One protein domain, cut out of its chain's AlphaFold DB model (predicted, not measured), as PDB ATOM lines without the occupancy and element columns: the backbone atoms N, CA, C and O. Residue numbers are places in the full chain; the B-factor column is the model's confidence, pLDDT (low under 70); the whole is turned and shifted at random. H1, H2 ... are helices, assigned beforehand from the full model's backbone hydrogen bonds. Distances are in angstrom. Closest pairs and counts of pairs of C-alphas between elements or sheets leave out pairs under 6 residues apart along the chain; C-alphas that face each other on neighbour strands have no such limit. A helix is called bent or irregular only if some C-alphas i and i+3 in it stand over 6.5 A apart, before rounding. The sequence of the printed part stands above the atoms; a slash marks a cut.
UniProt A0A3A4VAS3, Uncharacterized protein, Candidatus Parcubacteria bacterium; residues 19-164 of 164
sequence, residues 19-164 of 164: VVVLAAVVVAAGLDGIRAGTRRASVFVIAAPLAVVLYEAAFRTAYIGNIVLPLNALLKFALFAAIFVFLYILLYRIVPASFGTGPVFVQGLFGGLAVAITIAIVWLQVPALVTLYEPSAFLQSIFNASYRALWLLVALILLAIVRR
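AT A GLANCE: This is residues 19 to 164 of the 164 residues of an uncharacterized protein of Candidatus Parcubacteria bacterium (UniProt A0A3A4VAS3). Five long helices make the body: H2 and H5 run side by side the same way in its middle, H8 packs on H5 running back the opposite way, H1 crosses H5 on another side, and H4 crosses H2. Of the short helices, H3 sits at the far end of H2, H6 makes a corner with the end of H5 and touches residues 73 to 77 of H4, and H7 lies near H5 without clearly touching it. The printed part has 146 residues with eight named helices, H1 to H8 in order along the chain, and no named strand; its class is all helix. It is compact, with a radius of gyration of the C-alphas of 15.8 A, and spans 48 by 36 by 23 A.

IN THESE COORDINATES: H1, residues 19 to 36, begins with C-alpha 19 at (-47.230, 34.783, 47.724) and is 25.3 A long. H2, residues 39 to 60, measures 32.2 A. H3 holds residues 62 to 68. H4, residues 73 to 94, measures 31.6 A, and its C-alpha 94 is at (-43.934, 7.281, 32.159). H5, residues 105 to 125, measures 30.4 A. H6 holds residues 127 to 132 and H7 residues 137 to 142. H8, residues 145 to 162, measures 26.6 A and ends with C-alpha 162 at (-53.617, 21.752, 28.812); it is irregular, with C-alphas 146 and 149 7.4 A apart.

HOW THE PARTS SIT: H2 is the hub, touching five helices, and H2, H5 and H8 form a bundle, helices set side by side. H2 touches H5 at a shallow tilt of 10 degrees, closest at the C-alphas of Ala 41 and Gly 111, 5.6 A. H5 touches H8 at 24 degrees, opposite ways, closest at the C-alphas of Ala 114 and Ala 155, 4.2 A. H2 and H8 only just touch, with 3 pairs of C-alphas within 8 A. H1 touches H5 at a steep tilt of 43 degrees, with the C-alphas of Gly 30 and Gly 108 closest, 4.1 A. H4 touches H2 at a steep tilt of 46 degrees, with the C-alphas of Ala 51 and Phe 84 closest, 5.0 A. H2 and H3 touch only at the corner. H4 touches H6 with residues 73 to 77 alone, closest at the C-alphas of Ala 73 and Ala 128, 5.2 A. H5 and H7 are close but not clearly touching, with the C-alphas of Leu 124 and Gln 140 closest, 7.4 A. H1 and H8 are apart, as are H4 and H8. Each O i to N i+4 pair is within hydrogen-bond range in H1, H4, H5, H6 and H7, against 16 of 18 in H2, 12 of 14 in H8 and 1 of 3 in H3, where 2 of 4 O i to N i+3 pairs are.

THE WHOLE: The two C-alphas farthest apart, those of Asn 66 and Pro 103, are 48.7 A apart. The printed part has no cut. No link is long; H4 to H5, 10 residues, is short, and the others are tight. Mean pLDDT of the printed part is 93.4, with residues 102, 103 and 164 under 70.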
ATOM      1  N   VAL A  19     -46.397  34.443  48.892       92.12
ATOM      2  CA  VAL A  19     -47.230  34.783  47.724       92.12
ATOM      3  C   VAL A  19     -46.357  35.229  46.553       92.12
ATOM      4  O   VAL A  19     -46.573  34.796  45.419       92.12
ATOM      5  N   VAL A  20     -45.330  36.039  46.823       93.12
ATOM      6  CA  VAL A  20     -44.362  36.477  45.805       93.12
ATOM      7  C   VAL A  20     -43.583  35.284  45.245       93.12
ATOM      8  O   VAL A  20     -43.424  35.175  44.027       93.12
ATOM      9  N   VAL A  21     -43.151  34.351  46.100       94.56
ATOM     10  CA  VAL A  21     -42.480  33.114  45.669       94.56
ATOM     11  C   VAL A  21     -43.402  32.274  44.786       94.56
ATOM     12  O   VAL A  21     -42.979  31.833  43.718       94.56
ATOM     13  N   LEU A  22     -44.669  32.086  45.166       95.50
ATOM     14  CA  LEU A  22     -45.626  31.346  44.339       95.50
ATOM     15  C   LEU A  22     -45.906  32.044  43.005       95.50
ATOM     16  O   LEU A  22     -45.958  31.375  41.976       95.50
ATOM     17  N   ALA A  23     -46.032  33.372  42.985       95.00
ATOM     18  CA  ALA A  23     -46.186  34.129  41.744       95.00
ATOM     19  C   ALA A  23     -44.966  33.952  40.822       95.00
ATOM     20  O   ALA A  23     -45.122  33.709  39.623       95.00
ATOM     21  N   ALA A  24     -43.752  33.985  41.381       96.25
ATOM     22  CA  ALA A  24     -42.526  33.711  40.637       96.25
ATOM     23  C   ALA A  24     -42.496  32.277  40.085       96.25
ATOM     24  O   ALA A  24     -42.103  32.073  38.936       96.25
ATOM     25  N   VAL A  25     -42.976  31.292  40.853       96.56
ATOM     26  CA  VAL A  25     -43.142  29.906  40.388       96.56
ATOM     27  C   VAL A  25     -44.115  29.833  39.214       96.56
ATOM     28  O   VAL A  25     -43.791  29.176  38.227       96.56
ATOM     29  N   VAL A  26     -45.275  30.501  39.280       96.88
ATOM     30  CA  VAL A  26     -46.249  30.517  38.170       96.88
ATOM     31  C   VAL A  26     -45.584  31.021  36.893       96.88
ATOM     32  O   VAL A  26     -45.707  30.385  35.847       96.88
ATOM     33  N   VAL A  27     -44.846  32.132  36.976       96.75
ATOM     34  CA  VAL A  27     -44.149  32.715  35.823       96.75
ATOM     35  C   VAL A  27     -43.049  31.782  35.316       96.75
ATOM     36  O   VAL A  27     -42.993  31.505  34.120       96.75
ATOM     37  N   ALA A  28     -42.198  31.257  36.198       96.62
ATOM     38  CA  ALA A  28     -41.084  30.395  35.814       96.62
ATOM     39  C   ALA A  28     -41.562  29.081  35.176       96.62
ATOM     40  O   ALA A  28     -41.122  28.728  34.081       96.62
ATOM     41  N   ALA A  29     -42.501  28.387  35.823       95.31
ATOM     42  CA  ALA A  29     -43.082  27.153  35.305       95.31
ATOM     43  C   ALA A  29     -43.926  27.402  34.049       95.31
ATOM     44  O   ALA A  29     -43.940  26.571  33.143       95.31
ATOM     45  N   GLY A  30     -44.588  28.558  33.951       94.31
ATOM     46  CA  GLY A  30     -45.331  28.940  32.756       94.31
ATOM     47  C   GLY A  30     -44.427  29.210  31.557       94.31
ATOM     48  O   GLY A  30     -44.700  28.713  30.466       94.31
ATOM     49  N   LEU A  31     -43.314  29.921  31.753       94.75
ATOM     50  CA  LEU A  31     -42.308  30.145  30.711       94.75
ATOM     51  C   LEU A  31     -41.624  28.839  30.282       94.75
ATOM     52  O   LEU A  31     -41.393  28.649  29.087       94.75
ATOM     53  N   ASP A  32     -41.333  27.933  31.222       93.12
ATOM     54  CA  ASP A  32     -40.849  26.581  30.904       93.12
ATOM     55  C   ASP A  32     -41.890  25.813  30.075       93.12
ATOM     56  O   ASP A  32     -41.556  25.255  29.031       93.12
ATOM     57  N   GLY A  33     -43.169  25.893  30.459       91.00
ATOM     58  CA  GLY A  33     -44.287  25.287  29.735       91.00
ATOM     59  C   GLY A  33     -44.455  25.806  28.304       91.00
ATOM     60  O   GLY A  33     -44.663  25.013  27.392       91.00
ATOM     61  N   ILE A  34     -44.304  27.116  28.077       91.31
ATOM     62  CA  ILE A  34     -44.379  27.723  26.734       91.31
ATOM     63  C   ILE A  34     -43.225  27.246  25.844       91.31
ATOM     64  O   ILE A  34     -43.405  27.067  24.641       91.31
ATOM     65  N   ARG A  35     -42.029  27.061  26.419       89.56
ATOM     66  CA  ARG A  35     -40.814  26.707  25.669       89.56
ATOM     67  C   ARG A  35     -40.685  25.211  25.400       89.56
ATOM     68  O   ARG A  35     -40.264  24.830  24.314       89.56
ATOM     69  N   ALA A  36     -40.986  24.379  26.394       86.94
ATOM     70  CA  ALA A  36     -40.695  22.945  26.386       86.94
ATOM     71  C   ALA A  36     -41.951  22.057  26.465       86.94
ATOM     72  O   ALA A  36     -41.828  20.831  26.476       86.94
ATOM     73  N   GLY A  37     -43.146  22.656  26.510       89.25
ATOM     74  CA  GLY A  37     -44.410  21.962  26.745       89.25
ATOM     75  C   GLY A  37     -44.679  21.706  28.230       89.25
ATOM     76  O   GLY A  37     -43.819  21.860  29.098       89.25
ATOM     77  N   THR A  38     -45.897  21.279  28.553       93.38
ATOM     78  CA  THR A  38     -46.371  21.190  29.951       93.38
ATOM     79  C   THR A  38     -46.105  19.852  30.633       93.38
ATOM     80  O   THR A  38     -46.508  19.634  31.776       93.38
ATOM     81  N   ARG A  39     -45.351  18.965  29.977       94.25
ATOM     82  CA  ARG A  39     -44.928  17.667  30.521       94.25
ATOM     83  C   ARG A  39     -44.231  17.778  31.879       94.25
ATOM     84  O   ARG A  39     -44.497  16.985  32.773       94.25
ATOM     85  N   ARG A  40     -43.324  18.742  32.056       94.81
ATOM     86  CA  ARG A  40     -42.595  18.920  33.328       94.81
ATOM     87  C   ARG A  40     -43.530  19.343  34.457       94.81
ATOM     88  O   ARG A  40     -43.418  18.811  35.561       94.81
ATOM     89  N   ALA A  41     -44.471  20.239  34.155       95.44
ATOM     90  CA  ALA A  41     -45.513  20.663  35.079       95.44
ATOM     91  C   ALA A  41     -46.426  19.489  35.466       95.44
ATOM     92  O   ALA A  41     -46.682  19.285  36.648       95.44
ATOM     93  N   SER A  42     -46.857  18.662  34.508       94.88
ATOM     94  CA  SER A  42     -47.724  17.518  34.809       94.88
ATOM     95  C   SER A  42     -47.034  16.454  35.659       94.88
ATOM     96  O   SER A  42     -47.609  15.981  36.638       94.88
ATOM     97  N   VAL A  43     -45.773  16.135  35.355       96.81
ATOM     98  CA  VAL A  43     -44.959  15.227  36.175       96.81
ATOM     99  C   VAL A  43     -44.804  15.775  37.592       96.81
ATOM    100  O   VAL A  43     -44.989  15.026  38.547       96.81
ATOM    101  N   PHE A  44     -44.522  17.072  37.740       97.62
ATOM    102  CA  PHE A  44     -44.405  17.717  39.048       97.62
ATOM    103  C   PHE A  44     -45.695  17.589  39.869       97.62
ATOM    104  O   PHE A  44     -45.654  17.135  41.012       97.62
ATOM    105  N   VAL A  45     -46.838  17.952  39.277       97.19
ATOM    106  CA  VAL A  45     -48.143  17.974  39.959       97.19
ATOM    107  C   VAL A  45     -48.589  16.584  40.412       97.19
ATOM    108  O   VAL A  45     -49.307  16.472  41.397       97.19
ATOM    109  N   ILE A  46     -48.145  15.517  39.742       96.50
ATOM    110  CA  ILE A  46     -48.421  14.136  40.164       96.50
ATOM    111  C   ILE A  46     -47.384  13.661  41.194       96.50
ATOM    112  O   ILE A  46     -47.743  13.055  42.203       96.50
ATOM    113  N   ALA A  47     -46.098  13.939  40.963       98.00
ATOM    114  CA  ALA A  47     -45.008  13.469  41.815       98.00
ATOM    115  C   ALA A  47     -45.057  14.072  43.221       98.00
ATOM    116  O   ALA A  47     -44.814  13.369  44.198       98.00
ATOM    117  N   ALA A  48     -45.374  15.361  43.336       97.88
ATOM    118  CA  ALA A  48     -45.331  16.080  44.601       97.88
ATOM    119  C   ALA A  48     -46.355  15.578  45.643       97.88
ATOM    120  O   ALA A  48     -45.928  15.219  46.740       97.88
ATOM    121  N   PRO A  49     -47.667  15.453  45.351       97.25
ATOM    122  CA  PRO A  49     -48.618  14.894  46.314       97.25
ATOM    123  C   PRO A  49     -48.341  13.416  46.611       97.25
ATOM    124  O   PRO A  49     -48.499  12.979  47.748       97.25
ATOM    125  N   LEU A  50     -47.857  12.643  45.632       97.62
ATOM    126  CA  LEU A  50     -47.457  11.255  45.871       97.62
ATOM    127  C   LEU A  50     -46.246  11.171  46.818       97.62
ATOM    128  O   LEU A  50     -46.204  10.299  47.687       97.62
ATOM    129  N   ALA A  51     -45.298  12.104  46.703       98.25
ATOM    130  CA  ALA A  51     -44.176  12.217  47.628       98.25
ATOM    131  C   ALA A  51     -44.635  12.545  49.049       98.25
ATOM    132  O   ALA A  51     -44.086  11.979  49.988       98.25
ATOM    133  N   VAL A  52     -45.659  13.391  49.218       97.50
ATOM    134  CA  VAL A  52     -46.261  13.657  50.538       97.50
ATOM    135  C   VAL A  52     -46.824  12.370  51.139       97.50
ATOM    136  O   VAL A  52     -46.501  12.045  52.278       97.50
ATOM    137  N   VAL A  53     -47.589  11.593  50.367       97.19
ATOM    138  CA  VAL A  53     -48.175  10.326  50.839       97.19
ATOM    139  C   VAL A  53     -47.095   9.330  51.272       97.19
ATOM    140  O   VAL A  53     -47.194   8.742  52.349       97.19
ATOM    141  N   LEU A  54     -46.042   9.149  50.468       97.25
ATOM    142  CA  LEU A  54     -44.938   8.249  50.819       97.25
ATOM    143  C   LEU A  54     -44.123   8.759  52.010       97.25
ATOM    144  O   LEU A  54     -43.719   7.968  52.861       97.25
ATOM    145  N   TYR A  55     -43.903  10.070  52.088       97.12
ATOM    146  CA  TYR A  55     -43.229  10.697  53.214       97.12
ATOM    147  C   TYR A  55     -44.008  10.469  54.512       97.12
ATOM    148  O   TYR A  55     -43.422  10.011  55.486       97.12
ATOM    149  N   GLU A  56     -45.326  10.677  54.528       95.69
ATOM    150  CA  GLU A  56     -46.166  10.376  55.694       95.69
ATOM    151  C   GLU A  56     -46.167   8.883  56.051       95.69
ATOM    152  O   GLU A  56     -46.097   8.521  57.229       95.69
ATOM    153  N   ALA A  57     -46.205   8.000  55.049       95.75
ATOM    154  CA  ALA A  57     -46.136   6.556  55.261       95.75
ATOM    155  C   ALA A  57     -44.805   6.120  55.903       95.75
ATOM    156  O   ALA A  57     -44.789   5.198  56.725       95.75
ATOM    157  N   ALA A  58     -43.697   6.810  55.606       94.31
ATOM    158  CA  ALA A  58     -42.396   6.534  56.213       94.31
ATOM    159  C   ALA A  58     -42.403   6.727  57.743       94.31
ATOM    160  O   ALA A  58     -41.739   5.977  58.450       94.31
ATOM    161  N   PHE A  59     -43.202   7.660  58.276       93.31
ATOM    162  CA  PHE A  59     -43.348   7.843  59.729       93.31
ATOM    163  C   PHE A  59     -44.252   6.802  60.390       93.31
ATOM    164  O   PHE A  59     -44.117   6.549  61.584       93.31
ATOM    165  N   ARG A  60     -45.187   6.211  59.639       92.69
ATOM    166  CA  ARG A  60     -46.184   5.261  60.170       92.69
ATOM    167  C   ARG A  60     -45.726   3.804  60.133       92.69
ATOM    168  O   ARG A  60     -46.363   2.944  60.733       92.69
ATOM    169  N   THR A  61     -44.653   3.501  59.415       93.88
ATOM    170  CA  THR A  61     -44.134   2.137  59.264       93.88
ATOM    171  C   THR A  61     -43.242   1.769  60.449       93.88
ATOM    172  O   THR A  61     -42.327   2.510  60.786       93.88
ATOM    173  N   ALA A  62     -43.481   0.614  61.081       86.38
ATOM    174  CA  ALA A  62     -42.846   0.255  62.358       86.38
ATOM    175  C   ALA A  62     -41.305   0.294  62.329       86.38
ATOM    176  O   ALA A  62     -40.681   0.790  63.262       86.38
ATOM    177  N   TYR A  63     -40.681  -0.195  61.254       91.50
ATOM    178  CA  TYR A  63     -39.219  -0.215  61.138       91.50
ATOM    179  C   TYR A  63     -38.635   1.133  60.697       91.50
ATOM    180  O   TYR A  63     -37.692   1.626  61.310       91.50
ATOM    181  N   ILE A  64     -39.196   1.745  59.650       92.31
ATOM    182  CA  ILE A  64     -38.664   2.989  59.075       92.31
ATOM    183  C   ILE A  64     -38.960   4.175  60.001       92.31
ATOM    184  O   ILE A  64     -38.090   5.018  60.208       92.31
ATOM    185  N   GLY A  65     -40.131   4.208  60.636       92.56
ATOM    186  CA  GLY A  65     -40.534   5.265  61.560       92.56
ATOM    187  C   GLY A  65     -39.543   5.451  62.707       92.56
ATOM    188  O   GLY A  65     -39.165   6.582  62.998       92.56
ATOM    189  N   ASN A  66     -39.015   4.364  63.280       93.94
ATOM    190  CA  ASN A  66     -38.000   4.434  64.341       93.94
ATOM    191  C   ASN A  66     -36.688   5.097  63.886       93.94
ATOM    192  O   ASN A  66     -35.997   5.707  64.698       93.94
ATOM    193  N   ILE A  67     -36.356   5.010  62.594       95.12
ATOM    194  CA  ILE A  67     -35.181   5.665  62.000       95.12
ATOM    195  C   ILE A  67     -35.488   7.134  61.684       95.12
ATOM    196  O   ILE A  67     -34.642   8.002  61.880       95.12
ATOM    197  N   VAL A  68     -36.700   7.427  61.201       94.75
ATOM    198  CA  VAL A  68     -37.078   8.753  60.685       94.75
ATOM    199  C   VAL A  68     -37.517   9.724  61.791       94.75
ATOM    200  O   VAL A  68     -37.240  10.924  61.709       94.75
ATOM    201  N   LEU A  69     -38.177   9.243  62.848       93.81
ATOM    202  CA  LEU A  69     -38.637  10.061  63.977       93.81
ATOM    203  C   LEU A  69     -37.531  10.914  64.631       93.81
ATOM    204  O   LEU A  69     -37.768  12.122  64.777       93.81
ATOM    205  N   PRO A  70     -36.341  10.368  64.971       96.06
ATOM    206  CA  PRO A  70     -35.276  11.131  65.628       96.06
ATOM    207  C   PRO A  70     -34.539  12.106  64.696       96.06
ATOM    208  O   PRO A  70     -33.720  12.892  65.168       96.06
ATOM    209  N   LEU A  71     -34.802  12.084  63.385       96.25
ATOM    210  CA  LEU A  71     -34.150  12.995  62.446       96.25
ATOM    211  C   LEU A  71     -34.525  14.459  62.736       96.25
ATOM    212  O   LEU A  71     -35.669  14.783  63.078       96.25
ATOM    213  N   ASN A  72     -33.570  15.367  62.541       96.19
ATOM    214  CA  ASN A  72     -33.829  16.806  62.601       96.19
ATOM    215  C   ASN A  72     -34.657  17.281  61.383       96.19
ATOM    216  O   ASN A  72     -34.879  16.535  60.426       96.19
ATOM    217  N   ALA A  73     -35.121  18.535  61.409       94.38
ATOM    218  CA  ALA A  73     -35.962  19.089  60.343       94.38
ATOM    219  C   ALA A  73     -35.282  19.068  58.960       94.38
ATOM    220  O   ALA A  73     -35.932  18.750  57.966       94.38
ATOM    221  N   LEU A  74     -33.972  19.330  58.896       96.00
ATOM    222  CA  LEU A  74     -33.206  19.331  57.644       96.00
ATOM    223  C   LEU A  74     -33.114  17.938  57.013       96.00
ATOM    224  O   LEU A  74     -33.310  17.797  55.811       96.00
ATOM    225  N   LEU A  75     -32.864  16.898  57.810       96.81
ATOM    226  CA  LEU A  75     -32.813  15.515  57.331       96.81
ATOM    227  C   LEU A  75     -34.200  15.006  56.927       96.81
ATOM    228  O   LEU A  75     -34.325  14.284  55.941       96.81
ATOM    229  N   LYS A  76     -35.254  15.428  57.633       96.62
ATOM    230  CA  LYS A  76     -36.646  15.160  57.243       96.62
ATOM    231  C   LYS A  76     -37.000  15.832  55.913       96.62
ATOM    232  O   LYS A  76     -37.586  15.195  55.042       96.62
ATOM    233  N   PHE A  77     -36.580  17.080  55.714       96.56
ATOM    234  CA  PHE A  77     -36.694  17.762  54.425       96.56
ATOM    235  C   PHE A  77     -35.907  17.036  53.323       96.56
ATOM    236  O   PHE A  77     -36.451  16.797  52.248       96.56
ATOM    237  N   ALA A  78     -34.666  16.625  53.597       97.62
ATOM    238  CA  ALA A  78     -33.843  15.883  52.643       97.62
ATOM    239  C   ALA A  78     -34.481  14.540  52.252       97.62
ATOM    240  O   ALA A  78     -34.467  14.176  51.078       97.62
ATOM    241  N   LEU A  79     -35.098  13.836  53.206       97.00
ATOM    242  CA  LEU A  79     -35.866  12.619  52.944       97.00
ATOM    243  C   LEU A  79     -37.057  12.897  52.018       97.00
ATOM    244  O   LEU A  79     -37.226  12.195  51.022       97.00
ATOM    245  N   PHE A  80     -37.858  13.928  52.308       97.94
ATOM    246  CA  PHE A  80     -38.961  14.334  51.432       97.94
ATOM    247  C   PHE A  80     -38.461  14.668  50.017       97.94
ATOM    248  O   PHE A  80     -39.004  14.165  49.034       97.94
ATOM    249  N   ALA A  81     -37.391  15.460  49.912       97.81
ATOM    250  CA  ALA A  81     -36.787  15.829  48.637       97.81
ATOM    251  C   ALA A  81     -36.285  14.599  47.862       97.81
ATOM    252  O   ALA A  81     -36.515  14.505  46.660       97.81
ATOM    253  N   ALA A  82     -35.663  13.629  48.538       98.19
ATOM    254  CA  ALA A  82     -35.202  12.389  47.917       98.19
ATOM    255  C   ALA A  82     -36.366  11.557  47.355       98.19
ATOM    256  O   ALA A  82     -36.305  11.115  46.207       98.19
ATOM    257  N   ILE A  83     -37.448  11.398  48.127       98.12
ATOM    258  CA  ILE A  83     -38.674  10.718  47.678       98.12
ATOM    259  C   ILE A  83     -39.262  11.441  46.461       98.12
ATOM    260  O   ILE A  83     -39.582  10.807  45.455       98.12
ATOM    261  N   PHE A  84     -39.372  12.769  46.530       98.44
ATOM    262  CA  PHE A  84     -39.896  13.584  45.441       98.44
ATOM    263  C   PHE A  84     -39.063  13.453  44.162       98.44
ATOM    264  O   PHE A  84     -39.624  13.179  43.104       98.44
ATOM    265  N   VAL A  85     -37.737  13.596  44.245       98.50
ATOM    266  CA  VAL A  85     -36.836  13.472  43.089       98.50
ATOM    267  C   VAL A  85     -36.937  12.077  42.472       98.50
ATOM    268  O   VAL A  85     -37.038  11.952  41.251       98.50
ATOM    269  N   PHE A  86     -36.972  11.032  43.300       98.44
ATOM    270  CA  PHE A  86     -37.137   9.659  42.833       98.44
ATOM    271  C   PHE A  86     -38.454   9.473  42.063       98.44
ATOM    272  O   PHE A  86     -38.444   9.004  40.922       98.44
ATOM    273  N   LEU A  87     -39.581   9.908  42.636       98.31
ATOM    274  CA  LEU A  87     -40.887   9.840  41.977       98.31
ATOM    275  C   LEU A  87     -40.951  10.695  40.712       98.31
ATOM    276  O   LEU A  87     -41.517  10.254  39.713       98.31
ATOM    277  N   TYR A  88     -40.359  11.889  40.732       98.12
ATOM    278  CA  TYR A  88     -40.287  12.765  39.570       98.12
ATOM    279  C   TYR A  88     -39.572  12.064  38.414       98.12
ATOM    280  O   TYR A  88     -40.099  12.034  37.308       98.12
ATOM    281  N   ILE A  89     -38.413  11.440  38.659       98.06
ATOM    282  CA  ILE A  89     -37.661  10.705  37.630       98.06
ATOM    283  C   ILE A  89     -38.492   9.545  37.064       98.06
ATOM    284  O   ILE A  89     -38.560   9.385  35.842       98.06
ATOM    285  N   LEU A  90     -39.143   8.755  37.926       98.06
ATOM    286  CA  LEU A  90     -39.985   7.635  37.493       98.06
ATOM    287  C   LEU A  90     -41.175   8.110  36.651       98.06
ATOM    288  O   LEU A  90     -41.401   7.609  35.550       98.06
ATOM    289  N   LEU A  91     -41.909   9.115  37.125       96.69
ATOM    290  CA  LEU A  91     -43.071   9.652  36.420       96.69
ATOM    291  C   LEU A  91     -42.671  10.381  35.133       96.69
ATOM    292  O   LEU A  91     -43.370  10.263  34.130       96.69
ATOM    293  N   TYR A  92     -41.514  11.046  35.103       95.75
ATOM    294  CA  TYR A  92     -40.977  11.656  33.887       95.75
ATOM    295  C   TYR A  92     -40.677  10.618  32.802       95.75
ATOM    296  O   TYR A  92     -40.750  10.928  31.615       95.75
ATOM    297  N   ARG A  93     -40.361   9.372  33.174       94.81
ATOM    298  CA  ARG A  93     -40.198   8.268  32.216       94.81
ATOM    299  C   ARG A  93     -41.534   7.724  31.704       94.81
ATOM    300  O   ARG A  93     -41.573   7.256  30.572       94.81
ATOM    301  N   ILE A  94     -42.602   7.812  32.497       94.69
ATOM    302  CA  ILE A  94     -43.934   7.281  32.159       94.69
ATOM    303  C   ILE A  94     -44.752   8.278  31.327       94.69
ATOM    304  O   ILE A  94     -45.399   7.892  30.356       94.69
ATOM    305  N   VAL A  95     -44.739   9.566  31.687       91.69
ATOM    306  CA  VAL A  95     -45.526  10.589  30.983       91.69
ATOM    307  C   VAL A  95     -44.956  10.793  29.572       91.69
ATOM    308  O   VAL A  95     -43.769  11.111  29.463       91.69
ATOM    309  N   PRO A  96     -45.752  10.667  28.490       88.50
ATOM    310  CA  PRO A  96     -45.267  10.794  27.115       88.50
ATOM    311  C   PRO A  96     -44.603  12.143  26.813       88.50
ATOM    312  O   PRO A  96     -45.008  13.180  27.338       88.50
ATOM    313  N   ALA A  97     -43.614  12.145  25.913       87.25
ATOM    314  CA  ALA A  97     -42.939  13.369  25.466       87.25
ATOM    315  C   ALA A  97     -43.873  14.342  24.724       87.25
ATOM    316  O   ALA A  97     -43.642  15.544  24.756       87.25
ATOM    317  N   SER A  98     -44.943  13.827  24.110       83.38
ATOM    318  CA  SER A  98     -45.958  14.606  23.394       83.38
ATOM    319  C   SER A  98     -46.978  15.306  24.302       83.38
ATOM    320  O   SER A  98     -47.925  15.912  23.810       83.38
ATOM    321  N   PHE A  99     -46.844  15.205  25.629       82.31
ATOM    322  CA  PHE A  99     -47.812  15.791  26.553       82.31
ATOM    323  C   PHE A  99     -47.744  17.327  26.531       82.31
ATOM    324  O   PHE A  99     -46.747  17.904  26.971       82.31
ATOM    325  N   GLY A 100     -48.817  17.971  26.056       76.00
ATOM    326  CA  GLY A 100     -48.927  19.431  25.997       76.00
ATOM    327  C   GLY A 100     -47.877  20.073  25.091       76.00
ATOM    328  O   GLY A 100     -47.221  21.034  25.493       76.00
ATOM    329  N   THR A 101     -47.652  19.494  23.908       76.25
ATOM    330  CA  THR A 101     -46.754  20.057  22.895       76.25
ATOM    331  C   THR A 101     -47.442  21.166  22.111       76.25
ATOM    332  O   THR A 101     -48.396  20.909  21.382       76.25
ATOM    333  N   GLY A 102     -46.912  22.382  22.207       67.12
ATOM    334  CA  GLY A 102     -47.356  23.536  21.431       67.12
ATOM    335  C   GLY A 102     -47.016  24.841  22.157       67.12
ATOM    336  O   GLY A 102     -47.128  24.896  23.379       67.12
ATOM    337  N   PRO A 103     -46.594  25.909  21.457       65.12
ATOM    338  CA  PRO A 103     -46.278  27.191  22.083       65.12
ATOM    339  C   PRO A 103     -47.562  27.983  22.363       65.12
ATOM    340  O   PRO A 103     -47.794  29.053  21.800       65.12
ATOM    341  N   VAL A 104     -48.438  27.447  23.211       84.44
ATOM    342  CA  VAL A 104     -49.693  28.109  23.571       84.44
ATOM    343  C   VAL A 104     -49.520  28.776  24.930       84.44
ATOM    344  O   VAL A 104     -49.362  28.115  25.952       84.44
ATOM    345  N   PHE A 105     -49.590  30.108  24.958       89.00
ATOM    346  CA  PHE A 105     -49.464  30.894  26.192       89.00
ATOM    347  C   PHE A 105     -50.406  30.402  27.307       89.00
ATOM    348  O   PHE A 105     -49.996  30.261  28.457       89.00
ATOM    349  N   VAL A 106     -51.649  30.062  26.945       89.69
ATOM    350  CA  VAL A 106     -52.664  29.529  27.871       89.69
ATOM    351  C   VAL A 106     -52.220  28.204  28.501       89.69
ATOM    352  O   VAL A 106     -52.429  27.999  29.695       89.69
ATOM    353  N   GLN A 107     -51.557  27.330  27.734       90.44
ATOM    354  CA  GLN A 107     -51.032  26.063  28.243       90.44
ATOM    355  C   GLN A 107     -49.947  26.297  29.299       90.44
ATOM    356  O   GLN A 107     -50.003  25.714  30.382       90.44
ATOM    357  N   GLY A 108     -49.007  27.206  29.025       91.44
ATOM    358  CA  GLY A 108     -47.993  27.609  29.997       91.44
ATOM    359  C   GLY A 108     -48.601  28.188  31.270       91.44
ATOM    360  O   GLY A 108     -48.279  27.731  32.364       91.44
ATOM    361  N   LEU A 109     -49.531  29.139  31.143       93.94
ATOM    362  CA  LEU A 109     -50.176  29.778  32.293       93.94
ATOM    363  C   LEU A 109     -50.875  28.756  33.202       93.94
ATOM    364  O   LEU A 109     -50.654  28.745  34.411       93.94
ATOM    365  N   PHE A 110     -51.687  27.870  32.628       95.06
ATOM    366  CA  PHE A 110     -52.398  26.839  33.387       95.06
ATOM    367  C   PHE A 110     -51.453  25.784  33.976       95.06
ATOM    368  O   PHE A 110     -51.662  25.351  35.108       95.06
ATOM    369  N   GLY A 111     -50.381  25.419  33.264       94.75
ATOM    370  CA  GLY A 111     -49.318  24.569  33.803       94.75
ATOM    371  C   GLY A 111     -48.618  25.207  35.007       94.75
ATOM    372  O   GLY A 111     -48.451  24.557  36.038       94.75
ATOM    373  N   GLY A 112     -48.275  26.494  34.913       95.88
ATOM    374  CA  GLY A 112     -47.657  27.252  36.000       95.88
ATOM    375  C   GLY A 112     -48.565  27.388  37.223       95.88
ATOM    376  O   GLY A 112     -48.118  27.157  38.346       95.88
ATOM    377  N   LEU A 113     -49.853  27.679  37.014       97.06
ATOM    378  CA  LEU A 113     -50.851  27.727  38.089       97.06
ATOM    379  C   LEU A 113     -51.008  26.374  38.788       97.06
ATOM    380  O   LEU A 113     -51.010  26.319  40.016       97.06
ATOM    381  N   ALA A 114     -51.090  25.276  38.030       97.19
ATOM    382  CA  ALA A 114     -51.205  23.938  38.605       97.19
ATOM    383  C   ALA A 114     -49.982  23.572  39.467       97.19
ATOM    384  O   ALA A 114     -50.136  23.024  40.564       97.19
ATOM    385  N   VAL A 115     -48.772  23.921  39.013       97.88
ATOM    386  CA  VAL A 115     -47.533  23.739  39.786       97.88
ATOM    387  C   VAL A 115     -47.564  24.569  41.066       97.88
ATOM    388  O   VAL A 115     -47.332  24.017  42.137       97.88
ATOM    389  N   ALA A 116     -47.899  25.858  40.990       97.62
ATOM    390  CA  ALA A 116     -47.927  26.734  42.159       97.62
ATOM    391  C   ALA A 116     -48.953  26.285  43.212       97.62
ATOM    392  O   ALA A 116     -48.619  26.214  44.394       97.62
ATOM    393  N   ILE A 117     -50.164  25.901  42.788       97.50
ATOM    394  CA  ILE A 117     -51.185  25.318  43.673       97.50
ATOM    395  C   ILE A 117     -50.633  24.072  44.372       97.50
ATOM    396  O   ILE A 117     -50.764  23.922  45.586       97.50
ATOM    397  N   THR A 118     -49.974  23.189  43.622       97.81
ATOM    398  CA  THR A 118     -49.416  21.956  44.183       97.81
ATOM    399  C   THR A 118     -48.296  22.246  45.182       97.81
ATOM    400  O   THR A 118     -48.280  21.648  46.255       97.81
ATOM    401  N   ILE A 119     -47.394  23.187  44.877       97.50
ATOM    402  CA  ILE A 119     -46.337  23.614  45.805       97.50
ATOM    403  C   ILE A 119     -46.939  24.156  47.097       97.50
ATOM    404  O   ILE A 119     -46.511  23.741  48.170       97.50
ATOM    405  N   ALA A 120     -47.944  25.031  47.011       96.88
ATOM    406  CA  ALA A 120     -48.598  25.603  48.185       96.88
ATOM    407  C   ALA A 120     -49.170  24.513  49.108       96.88
ATOM    408  O   ALA A 120     -48.976  24.540  50.322       96.88
ATOM    409  N   ILE A 121     -49.829  23.509  48.524       96.81
ATOM    410  CA  ILE A 121     -50.430  22.400  49.272       96.81
ATOM    411  C   ILE A 121     -49.359  21.519  49.913       96.81
ATOM    412  O   ILE A 121     -49.464  21.198  51.095       96.81
ATOM    413  N   VAL A 122     -48.319  21.160  49.159       97.12
ATOM    414  CA  VAL A 122     -47.200  20.340  49.648       97.12
ATOM    415  C   VAL A 122     -46.455  21.050  50.774       97.12
ATOM    416  O   VAL A 122     -46.159  20.427  51.793       97.12
ATOM    417  N   TRP A 123     -46.214  22.358  50.640       96.38
ATOM    418  CA  TRP A 123     -45.598  23.181  51.683       96.38
ATOM    419  C   TRP A 123     -46.377  23.075  52.992       96.38
ATOM    420  O   TRP A 123     -45.801  22.774  54.033       96.38
ATOM    421  N   LEU A 124     -47.698  23.231  52.931       95.88
ATOM    422  CA  LEU A 124     -48.571  23.167  54.101       95.88
ATOM    423  C   LEU A 124     -48.800  21.756  54.661       95.88
ATOM    424  O   LEU A 124     -49.334  21.619  55.764       95.88
ATOM    425  N   GLN A 125     -48.487  20.709  53.898       95.75
ATOM    426  CA  GLN A 125     -48.669  19.318  54.317       95.75
ATOM    427  C   GLN A 125     -47.408  18.712  54.924       95.75
ATOM    428  O   GLN A 125     -47.520  17.894  55.828       95.75
ATOM    429  N   VAL A 126     -46.216  19.106  54.470       96.44
ATOM    430  CA  VAL A 126     -44.953  18.537  54.952       96.44
ATOM    431  C   VAL A 126     -44.455  19.336  56.163       96.44
ATOM    432  O   VAL A 126     -43.947  20.446  55.988       96.44
ATOM    433  N   PRO A 127     -44.485  18.786  57.397       94.44
ATOM    434  CA  PRO A 127     -44.132  19.552  58.598       94.44
ATOM    435  C   PRO A 127     -42.689  20.070  58.591       94.44
ATOM    436  O   PRO A 127     -42.397  21.126  59.146       94.44
ATOM    437  N   ALA A 128     -41.781  19.346  57.929       94.81
ATOM    438  CA  ALA A 128     -40.394  19.769  57.773       94.81
ATOM    439  C   ALA A 128     -40.267  21.066  56.955       94.81
ATOM    440  O   ALA A 128     -39.437  21.899  57.296       94.81
ATOM    441  N   LEU A 129     -41.109  21.275  55.933       94.75
ATOM    442  CA  LEU A 129     -41.127  22.520  55.153       94.75
ATOM    443  C   LEU A 129     -41.647  23.690  55.988       94.75
ATOM    444  O   LEU A 129     -41.027  24.747  56.001       94.75
ATOM    445  N   VAL A 130     -42.734  23.472  56.735       95.25
ATOM    446  CA  VAL A 130     -43.316  24.484  57.634       95.25
ATOM    447  C   VAL A 130     -42.334  24.887  58.737       95.25
ATOM    448  O   VAL A 130     -42.252  26.053  59.098       95.25
ATOM    449  N   THR A 131     -41.548  23.935  59.245       94.81
ATOM    450  CA  THR A 131     -40.530  24.208  60.274       94.81
ATOM    451  C   THR A 131     -39.377  25.056  59.730       94.81
ATOM    452  O   THR A 131     -38.799  25.850  60.468       94.81
ATOM    453  N   LEU A 132     -39.013  24.882  58.454       93.62
ATOM    454  CA  LEU A 132     -37.966  25.679  57.807       93.62
ATOM    455  C   LEU A 132     -38.450  27.089  57.460       93.62
ATOM    456  O   LEU A 132     -37.671  28.037  57.531       93.62
ATOM    457  N   TYR A 133     -39.717  27.219  57.075       93.50
ATOM    458  CA  TYR A 133     -40.364  28.498  56.826       93.50
ATOM    459  C   TYR A 133     -41.868  28.370  57.048       93.50
ATOM    460  O   TYR A 133     -42.541  27.599  56.354       93.50
ATOM    461  N   GLU A 134     -42.385  29.159  57.985       94.00
ATOM    462  CA  GLU A 134     -43.802  29.192  58.326       94.00
ATOM    463  C   GLU A 134     -44.587  30.003  57.277       94.00
ATOM    464  O   GLU A 134     -44.320  31.195  57.102       94.00
ATOM    465  N   PRO A 135     -45.550  29.394  56.556       92.88
ATOM    466  CA  PRO A 135     -46.340  30.113  55.561       92.88
ATOM    467  C   PRO A 135     -47.244  31.169  56.195       92.88
ATOM    468  O   PRO A 135     -47.745  30.983  57.305       92.88
ATOM    469  N   SER A 136     -47.526  32.245  55.463       93.38
ATOM    470  CA  SER A 136     -48.378  33.331  55.944       93.38
ATOM    471  C   SER A 136     -49.798  32.853  56.269       93.38
ATOM    472  O   SER A 136     -50.337  31.933  55.646       93.38
ATOM    473  N   ALA A 137     -50.460  33.531  57.212       91.44
ATOM    474  CA  ALA A 137     -51.855  33.249  57.561       91.44
ATOM    475  C   ALA A 137     -52.796  33.352  56.343       91.44
ATOM    476  O   ALA A 137     -53.767  32.603  56.233       91.44
ATOM    477  N   PHE A 138     -52.481  34.242  55.398       90.19
ATOM    478  CA  PHE A 138     -53.204  34.375  54.138       90.19
ATOM    479  C   PHE A 138     -53.143  33.084  53.314       90.19
ATOM    480  O   PHE A 138     -54.186  32.527  52.965       90.19
ATOM    481  N   LEU A 139     -51.942  32.552  53.072       91.19
ATOM    482  CA  LEU A 139     -51.758  31.314  52.318       91.19
ATOM    483  C   LEU A 139     -52.415  30.120  53.030       91.19
ATOM    484  O   LEU A 139     -53.102  29.319  52.391       91.19
ATOM    485  N   GLN A 140     -52.288  30.043  54.359       92.56
ATOM    486  CA  GLN A 140     -52.964  29.029  55.176       92.56
ATOM    487  C   GLN A 140     -54.496  29.108  55.063       92.56
ATOM    488  O   GLN A 140     -55.158  28.070  55.016       92.56
ATOM    489  N   SER A 141     -55.069  30.315  54.979       90.88
ATOM    490  CA  SER A 141     -56.518  30.511  54.835       90.88
ATOM    491  C   SER A 141     -57.052  30.023  53.483       90.88
ATOM    492  O   SER A 141     -58.105  29.386  53.436       90.88
ATOM    493  N   ILE A 142     -56.301  30.250  52.397       91.31
ATOM    494  CA  ILE A 142     -56.684  29.846  51.036       91.31
ATOM    495  C   ILE A 142     -56.577  28.328  50.875       91.31
ATOM    496  O   ILE A 142     -57.491  27.681  50.361       91.31
ATOM    497  N   PHE A 143     -55.467  27.751  51.338       92.94
ATOM    498  CA  PHE A 143     -55.139  26.330  51.193       92.94
ATOM    499  C   PHE A 143     -55.381  25.537  52.489       92.94
ATOM    500  O   PHE A 143     -54.672  24.569  52.804       92.94
ATOM    501  N   ASN A 144     -56.404  25.941  53.244       90.75
ATOM    502  CA  ASN A 144     -56.820  25.273  54.472       90.75
ATOM    503  C   ASN A 144     -57.081  23.777  54.213       90.75
ATOM    504  O   ASN A 144     -57.530  23.397  53.130       90.75
ATOM    505  N   ALA A 145     -56.817  22.929  55.210       86.31
ATOM    506  CA  ALA A 145     -56.971  21.478  55.169       86.31
ATOM    507  C   ALA A 145     -58.288  21.021  54.516       86.31
ATOM    508  O   ALA A 145     -58.252  20.143  53.656       86.31
ATOM    509  N   SER A 146     -59.413  21.672  54.836       91.75
ATOM    510  CA  SER A 146     -60.736  21.360  54.273       91.75
ATOM    511  C   SER A 146     -60.836  21.546  52.753       91.75
ATOM    512  O   SER A 146     -61.642  20.884  52.107       91.75
ATOM    513  N   TYR A 147     -60.018  22.424  52.166       90.94
ATOM    514  CA  TYR A 147     -60.062  22.772  50.742       90.94
ATOM    515  C   TYR A 147     -58.891  22.200  49.934       90.94
ATOM    516  O   TYR A 147     -58.903  22.287  48.707       90.94
ATOM    517  N   ARG A 148     -57.887  21.577  50.570       92.31
ATOM    518  CA  ARG A 148     -56.688  21.060  49.875       92.31
ATOM    519  C   ARG A 148     -57.030  20.067  48.765       92.31
ATOM    520  O   ARG A 148     -56.478  20.161  47.674       92.31
ATOM    521  N   ALA A 149     -57.963  19.149  49.017       92.25
ATOM    522  CA  ALA A 149     -58.394  18.179  48.011       92.25
ATOM    523  C   ALA A 149     -59.050  18.856  46.795       92.25
ATOM    524  O   ALA A 149     -58.782  18.474  45.658       92.25
ATOM    525  N   LEU A 150     -59.853  19.902  47.022       95.19
ATOM    526  CA  LEU A 150     -60.475  20.679  45.947       95.19
ATOM    527  C   LEU A 150     -59.427  21.445  45.137       95.19
ATOM    528  O   LEU A 150     -59.482  21.432  43.912       95.19
ATOM    529  N   TRP A 151     -58.433  22.048  45.790       96.44
ATOM    530  CA  TRP A 151     -57.343  22.725  45.087       96.44
ATOM    531  C   TRP A 151     -56.476  21.765  44.265       96.44
ATOM    532  O   TRP A 151     -56.126  22.089  43.130       96.44
ATOM    533  N   LEU A 152     -56.184  20.563  44.776       94.50
ATOM    534  CA  LEU A 152     -55.517  19.523  43.983       94.50
ATOM    535  C   LEU A 152     -56.365  19.109  42.775       94.50
ATOM    536  O   LEU A 152     -55.826  18.969  41.679       94.50
ATOM    537  N   LEU A 153     -57.685  18.971  42.933       96.38
ATOM    538  CA  LEU A 153     -58.583  18.710  41.805       96.38
ATOM    539  C   LEU A 153     -58.537  19.838  40.770       96.38
ATOM    540  O   LEU A 153     -58.435  19.553  39.581       96.38
ATOM    541  N   VAL A 154     -58.542  21.103  41.199       96.69
ATOM    542  CA  VAL A 154     -58.381  22.254  40.298       96.69
ATOM    543  C   VAL A 154     -57.053  22.174  39.542       96.69
ATOM    544  O   VAL A 154     -57.048  22.318  38.322       96.69
ATOM    545  N   ALA A 155     -55.941  21.875  40.219       96.12
ATOM    546  CA  ALA A 155     -54.638  21.712  39.570       96.12
ATOM    547  C   ALA A 155     -54.645  20.581  38.523       96.12
ATOM    548  O   ALA A 155     -54.124  20.749  37.419       96.12
ATOM    549  N   LEU A 156     -55.285  19.450  38.829       94.94
ATOM    550  CA  LEU A 156     -55.432  18.331  37.895       94.94
ATOM    551  C   LEU A 156     -56.334  18.679  36.703       94.94
ATOM    552  O   LEU A 156     -56.013  18.311  35.573       94.94
ATOM    553  N   ILE A 157     -57.428  19.415  36.923       95.31
ATOM    554  CA  ILE A 157     -58.320  19.897  35.858       95.31
ATOM    555  C   ILE A 157     -57.575  20.859  34.929       95.31
ATOM    556  O   ILE A 157     -57.654  20.706  33.710       95.31
ATOM    557  N   LEU A 158     -56.803  21.804  35.481       94.19
ATOM    558  CA  LEU A 158     -55.969  22.715  34.693       94.19
ATOM    559  C   LEU A 158     -55.016  21.933  33.783       94.19
ATOM    560  O   LEU A 158     -54.965  22.190  32.583       94.19
ATOM    561  N   LEU A 159     -54.331  20.914  34.305       91.19
ATOM    562  CA  LEU A 159     -53.460  20.069  33.484       91.19
ATOM    563  C   LEU A 159     -54.219  19.234  32.448       91.19
ATOM    564  O   LEU A 159     -53.706  19.015  31.351       91.19
ATOM    565  N   ALA A 160     -55.426  18.764  32.768       90.69
ATOM    566  CA  ALA A 160     -56.249  18.004  31.834       90.69
ATOM    567  C   ALA A 160     -56.675  18.846  30.621       90.69
ATOM    568  O   ALA A 160     -56.685  18.330  29.503       90.69
ATOM    569  N   ILE A 161     -56.971  20.134  30.826       89.38
ATOM    570  CA  ILE A 161     -57.285  21.089  29.750       89.38
ATOM    571  C   ILE A 161     -56.065  21.298  28.847       89.38
ATOM    572  O   ILE A 161     -56.178  21.310  27.626       89.38
ATOM    573  N   VAL A 162     -54.890  21.414  29.461       86.94
ATOM    574  CA  VAL A 162     -53.617  21.752  28.812       86.94
ATOM    575  C   VAL A 162     -52.933  20.563  28.132       86.94
ATOM    576  O   VAL A 162     -51.997  20.732  27.355       86.94
ATOM    577  N   ARG A 163     -53.386  19.341  28.424       81.94
ATOM    578  CA  ARG A 163     -52.885  18.108  27.806       81.94
ATOM    579  C   ARG A 163     -53.039  18.101  26.280       81.94
ATOM    580  O   ARG A 163     -52.263  17.409  25.619       81.94
ATOM    581  N   ARG A 164     -54.079  18.767  25.772       66.00
ATOM    582  CA  ARG A 164     -54.417  18.865  24.346       66.00
ATOM    583  C   ARG A 164     -53.671  20.022  23.709       66.00
ATOM    584  O   ARG A 164     -53.176  19.811  22.587       66.00
TER     585      ARG A 164